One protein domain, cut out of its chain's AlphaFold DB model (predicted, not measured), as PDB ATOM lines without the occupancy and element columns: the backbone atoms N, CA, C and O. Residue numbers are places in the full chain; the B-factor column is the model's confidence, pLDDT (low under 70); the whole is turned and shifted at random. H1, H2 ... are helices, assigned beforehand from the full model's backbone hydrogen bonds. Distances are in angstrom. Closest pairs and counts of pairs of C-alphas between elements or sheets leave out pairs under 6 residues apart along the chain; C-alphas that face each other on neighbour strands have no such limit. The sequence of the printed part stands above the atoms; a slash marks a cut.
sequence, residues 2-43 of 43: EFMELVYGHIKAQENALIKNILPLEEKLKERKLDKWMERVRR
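AT A GLANCE: This is residues 2 to 43 of the 43 residues of the protein "DUF115 domain-containing protein" of Campylobacter jejuni (UniProt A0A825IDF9). One long helix, H1, makes nearly the whole length of a thin rod, and at its far end the chain folds back into a short helix, H2, like a small hook. Residues 2 to 25, which belong to H1, stand free. The printed part has 42 residues with two named helices, H1 then H2, and no named strand; its class is all helix. It is extended, with a radius of gyration of the C-alphas of 14.9 A and spans of 47 by 20 by 5 A.

HOW THE PARTS SIT: H1, residues 2 to 31, and H2, residues 35 to 41, are joined by a tight link of 3 residues. They are close but not clearly touching; their closest C-alphas, those of Leu 29 and Asp 35, are 5.9 A apart. They run opposite ways at a shallow tilt of 29 degrees. O i to N i+4 pairs are within hydrogen-bond range in 24 of 26 cases in H1 and 0 of 3 in H2, where 3 of 4 O i to N i+3 pairs are within range.

IN THESE COORDINATES: H1 begins at C-alpha 2, (35.197, -15.598, -13.192), and measures 44.5 A from first to last C-alpha. H2 measures 10.4 A and ends at C-alpha 41, (34.883, -49.265, -1.479).

THE WHOLE: The two C-alphas farthest apart, those of Glu 2 and Lys 33, are 46.8 A apart. The printed part has no cut. The mean pLDDT of the printed part is 91.7, and residue 43 is under 70.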
ATOM      1  N   GLU A   2      34.420 -15.545 -14.451       87.38
ATOM      2  CA  GLU A   2      35.197 -15.598 -13.192       87.38
ATOM      3  C   GLU A   2      34.615 -16.504 -12.087       87.38
ATOM      4  O   GLU A   2      35.342 -17.262 -11.454       87.38
ATOM      5  N   PHE A   3      33.292 -16.498 -11.869       93.50
ATOM      6  CA  PHE A   3      32.672 -17.378 -10.866       93.50
ATOM      7  C   PHE A   3      32.881 -18.868 -11.177       93.50
ATOM      8  O   PHE A   3      33.149 -19.656 -10.273       93.50
ATOM      9  N   MET A   4      32.815 -19.259 -12.454       96.31
ATOM     10  CA  MET A   4      33.038 -20.653 -12.858       96.31
ATOM     11  C   MET A   4      34.495 -21.069 -12.641       96.31
ATOM     12  O   MET A   4      34.747 -22.196 -12.225       96.31
ATOM     13  N   GLU A   5      35.447 -20.161 -12.863       95.12
ATOM     14  CA  GLU A   5      36.871 -20.409 -12.605       95.12
ATOM     15  C   GLU A   5      37.158 -20.568 -11.107       95.12
ATOM     16  O   GLU A   5      37.898 -21.471 -10.718       95.12
ATOM     17  N   LEU A   6      36.520 -19.756 -10.258       96.44
ATOM     18  CA  LEU A   6      36.617 -19.881  -8.801       96.44
ATOM     19  C   LEU A   6      36.035 -21.207  -8.300       96.44
ATOM     20  O   LEU A   6      36.679 -21.900  -7.510       96.44
ATOM     21  N   VAL A   7      34.846 -21.586  -8.779       96.50
ATOM     22  CA  VAL A   7      34.218 -22.869  -8.423       96.50
ATOM     23  C   VAL A   7      35.097 -24.036  -8.875       96.50
ATOM     24  O   VAL A   7      35.359 -24.944  -8.086       96.50
ATOM     25  N   TYR A   8      35.619 -23.993 -10.101       96.94
ATOM     26  CA  TYR A   8      36.505 -25.035 -10.614       96.94
ATOM     27  C   TYR A   8      37.817 -25.126  -9.824       96.94
ATOM     28  O   TYR A   8      38.251 -26.219  -9.456       96.94
ATOM     29  N   GLY A   9      38.427 -23.983  -9.499       97.06
ATOM     30  CA  GLY A   9      39.622 -23.924  -8.662       97.06
ATOM     31  C   GLY A   9      39.391 -24.527  -7.275       97.06
ATOM     32  O   GLY A   9      40.239 -25.269  -6.776       97.06
ATOM     33  N   HIS A  10      38.223 -24.274  -6.681       97.38
ATOM     34  CA  HIS A  10      37.852 -24.836  -5.388       97.38
ATOM     35  C   HIS A  10      37.653 -26.354  -5.441       97.38
ATOM     36  O   HIS A  10      38.224 -27.063  -4.613       97.38
ATOM     37  N   ILE A  11      36.911 -26.859  -6.434       97.44
ATOM     38  CA  ILE A  11      36.708 -28.303  -6.638       97.44
ATOM     39  C   ILE A  11      38.059 -28.999  -6.800       97.44
ATOM     40  O   ILE A  11      38.362 -29.937  -6.066       97.44
ATOM     41  N   LYS A  12      38.927 -28.468  -7.666       97.44
ATOM     42  CA  LYS A  12      40.263 -29.026  -7.893       97.44
ATOM     43  C   LYS A  12      41.121 -29.027  -6.623       97.44
ATOM     44  O   LYS A  12      41.868 -29.974  -6.373       97.44
ATOM     45  N   ALA A  13      41.038 -27.975  -5.806       97.06
ATOM     46  CA  ALA A  13      41.746 -27.920  -4.530       97.06
ATOM     47  C   ALA A  13      41.226 -28.979  -3.542       97.06
ATOM     48  O   ALA A  13      42.033 -29.646  -2.889       97.06
ATOM     49  N   GLN A  14      39.905 -29.169  -3.468       97.19
ATOM     50  CA  GLN A  14      39.287 -30.200  -2.632       97.19
ATOM     51  C   GLN A  14      39.652 -31.614  -3.098       97.19
ATOM     52  O   GLN A  14      40.045 -32.435  -2.270       97.19
ATOM     53  N   GLU A  15      39.593 -31.896  -4.401       96.44
ATOM     54  CA  GLU A  15      39.979 -33.191  -4.975       96.44
ATOM     55  C   GLU A  15      41.437 -33.535  -4.653       96.44
ATOM     56  O   GLU A  15      41.731 -34.624  -4.158       96.44
ATOM     57  N   ASN A  16      42.351 -32.580  -4.843       95.56
ATOM     58  CA  ASN A  16      43.766 -32.772  -4.526       95.56
ATOM     59  C   ASN A  16      43.993 -33.042  -3.033       95.56
ATOM     60  O   ASN A  16      44.780 -33.920  -2.668       95.56
ATOM     61  N   ALA A  17      43.307 -32.300  -2.158       95.62
ATOM     62  CA  ALA A  17      43.386 -32.515  -0.718       95.62
ATOM     63  C   ALA A  17      42.831 -33.893  -0.325       95.62
ATOM     64  O   ALA A  17      43.416 -34.575   0.518       95.62
ATOM     65  N   LEU A  18      41.738 -34.328  -0.951       94.44
ATOM     66  CA  LEU A  18      41.129 -35.626  -0.697       94.44
ATOM     67  C   LEU A  18      42.060 -36.772  -1.120       94.44
ATOM     68  O   LEU A  18      42.357 -37.643  -0.301       94.44
ATOM     69  N   ILE A  19      42.598 -36.734  -2.343       91.56
ATOM     70  CA  ILE A  19      43.535 -37.751  -2.857       91.56
ATOM     71  C   ILE A  19      44.771 -37.863  -1.956       91.56
ATOM     72  O   ILE A  19      45.173 -38.969  -1.587       91.56
ATOM     73  N   LYS A  20      45.336 -36.723  -1.534       94.38
ATOM     74  CA  LYS A  20      46.503 -36.692  -0.639       94.38
ATOM     75  C   LYS A  20      46.238 -37.378   0.707       94.38
ATOM     76  O   LYS A  20      47.169 -37.924   1.288       94.38
ATOM     77  N   ASN A  21      45.001 -37.355   1.199       92.06
ATOM     78  CA  ASN A  21      44.623 -38.000   2.459       92.06
ATOM     79  C   ASN A  21      44.224 -39.473   2.291       92.06
ATOM     80  O   ASN A  21      44.435 -40.259   3.212       92.06
ATOM     81  N   ILE A  22      43.683 -39.866   1.133       91.19
ATOM     82  CA  ILE A  22      43.301 -41.258   0.853       91.19
ATOM     83  C   ILE A  22      44.533 -42.168   0.798       91.19
ATOM     84  O   ILE A  22      44.519 -43.227   1.417       91.19
ATOM     85  N   LEU A  23      45.611 -41.750   0.127       89.12
ATOM     86  CA  LEU A  23      46.809 -42.584  -0.048       89.12
ATOM     87  C   LEU A  23      47.410 -43.077   1.291       89.12
ATOM     88  O   LEU A  23      47.534 -44.291   1.464       89.12
ATOM     89  N   PRO A  24      47.673 -42.210   2.292       93.69
ATOM     90  CA  PRO A  24      48.120 -42.656   3.614       93.69
ATOM     91  C   PRO A  24      47.138 -43.593   4.332       93.69
ATOM     92  O   PRO A  24      47.545 -44.407   5.162       93.69
ATOM     93  N   LEU A  25      45.833 -43.465   4.075       91.12
ATOM     94  CA  LEU A  25      44.823 -44.342   4.671       91.12
ATOM     95  C   LEU A  25      44.828 -45.725   4.012       91.12
ATOM     96  O   LEU A  25      44.749 -46.725   4.726       91.12
ATOM     97  N   GLU A  26      44.975 -45.794   2.686       91.19
ATOM     98  CA  GLU A  26      45.134 -47.061   1.965       91.19
ATOM     99  C   GLU A  26      46.397 -47.811   2.426       91.19
ATOM    100  O   GLU A  26      46.351 -49.025   2.645       91.19
ATOM    101  N   GLU A  27      47.512 -47.102   2.635       93.12
ATOM    102  CA  GLU A  27      48.754 -47.676   3.172       93.12
ATOM    103  C   GLU A  27      48.554 -48.239   4.586       93.12
ATOM    104  O   GLU A  27      48.834 -49.416   4.823       93.12
ATOM    105  N   LYS A  28      47.958 -47.460   5.499       93.56
ATOM    106  CA  LYS A  28      47.649 -47.919   6.868       93.56
ATOM    107  C   LYS A  28      46.717 -49.130   6.900       93.56
ATOM    108  O   LYS A  28      46.832 -49.974   7.791       93.56
ATOM    109  N   LEU A  29      45.771 -49.229   5.966       93.12
ATOM    110  CA  LEU A  29      44.896 -50.398   5.857       93.12
ATOM    111  C   LEU A  29      45.678 -51.645   5.431       93.12
ATOM    112  O   LEU A  29      45.467 -52.713   6.014       93.12
ATOM    113  N   LYS A  30      46.608 -51.514   4.477       92.25
ATOM    114  CA  LYS A  30      47.489 -52.614   4.054       92.25
ATOM    115  C   LYS A  30      48.426 -53.062   5.173       92.25
ATOM    116  O   LYS A  30      48.509 -54.260   5.435       92.25
ATOM    117  N   GLU A  31      49.056 -52.127   5.887       95.94
ATOM    118  CA  GLU A  31      49.906 -52.428   7.056       95.94
ATOM    119  C   GLU A  31      49.160 -53.256   8.112       95.94
ATOM    120  O   GLU A  31      49.721 -54.157   8.735       95.94
ATOM    121  N   ARG A  32      47.861 -52.987   8.281       95.75
ATOM    122  CA  ARG A  32      46.984 -53.687   9.230       95.75
ATOM    123  C   ARG A  32      46.343 -54.960   8.672       95.75
ATOM    124  O   ARG A  32      45.565 -55.582   9.393       95.75
ATOM    125  N   LYS A  33      46.643 -55.360   7.427       93.44
ATOM    126  CA  LYS A  33      46.013 -56.505   6.733       93.44
ATOM    127  C   LYS A  33      44.479 -56.387   6.659       93.44
ATOM    128  O   LYS A  33      43.741 -57.349   6.877       93.44
ATOM    129  N   LEU A  34      43.996 -55.164   6.431       92.81
ATOM    130  CA  LEU A  34      42.577 -54.803   6.311       92.81
ATOM    131  C   LEU A  34      42.174 -54.487   4.860       92.81
ATOM    132  O   LEU A  34      41.125 -53.894   4.614       92.81
ATOM    133  N   ASP A  35      42.983 -54.910   3.896       88.88
ATOM    134  CA  ASP A  35      42.818 -54.713   2.456       88.88
ATOM    135  C   ASP A  35      41.493 -55.266   1.900       88.88
ATOM    136  O   ASP A  35      40.920 -54.656   0.999       88.88
ATOM    137  N   LYS A  36      40.905 -56.296   2.531       89.31
ATOM    138  CA  LYS A  36      39.547 -56.795   2.212       89.31
ATOM    139  C   LYS A  36      38.451 -55.717   2.243       89.31
ATOM    140  O   LYS A  36      37.403 -55.870   1.622       89.31
ATOM    141  N   TRP A  37      38.651 -54.641   3.010       87.56
ATOM    142  CA  TRP A  37      37.701 -53.529   3.084       87.56
ATOM    143  C   TRP A  37      37.871 -52.546   1.925       87.56
ATOM    144  O   TRP A  37      36.888 -51.931   1.517       87.56
ATOM    145  N   MET A  38      39.070 -52.449   1.340       85.69
ATOM    146  CA  MET A  38      39.307 -51.631   0.144       85.69
ATOM    147  C   MET A  38      38.522 -52.160  -1.060       85.69
ATOM    148  O   MET A  38      37.985 -51.376  -1.839       85.69
ATOM    149  N   GLU A  39      38.387 -53.483  -1.185       84.75
ATOM    150  CA  GLU A  39      37.605 -54.122  -2.253       84.75
ATOM    151  C   GLU A  39      36.114 -53.760  -2.211       84.75
ATOM    152  O   GLU A  39      35.459 -53.752  -3.250       84.75
ATOM    153  N   ARG A  40      35.570 -53.433  -1.030       83.50
ATOM    154  CA  ARG A  40      34.172 -52.996  -0.881       83.50
ATOM    155  C   ARG A  40      33.951 -51.551  -1.308       83.50
ATOM    156  O   ARG A  40      32.856 -51.230  -1.736       83.50
ATOM    157  N   VAL A  41      34.963 -50.699  -1.152       80.62
ATOM    158  CA  VAL A  41      34.883 -49.265  -1.479       80.62
ATOM    159  C   VAL A  41      35.101 -49.018  -2.974       80.62
ATOM    160  O   VAL A  41      34.614 -48.029  -3.507       80.62
ATOM    161  N   ARG A  42      35.830 -49.908  -3.661       76.06
ATOM    162  CA  ARG A  42      36.109 -49.806  -5.105       76.06
ATOM    163  C   ARG A  42      35.032 -50.421  -6.014       76.06
ATOM    164  O   ARG A  42      35.179 -50.323  -7.228       76.06
ATOM    165  N   ARG A  43      34.010 -51.078  -5.455       61.66
ATOM    166  CA  ARG A  43      32.822 -51.551  -6.190       61.66
ATOM    167  C   ARG A  43      31.731 -50.496  -6.152       61.66
ATOM    168  O   ARG A  43      31.051 -50.361  -7.187       61.66
TER     169      ARG A  43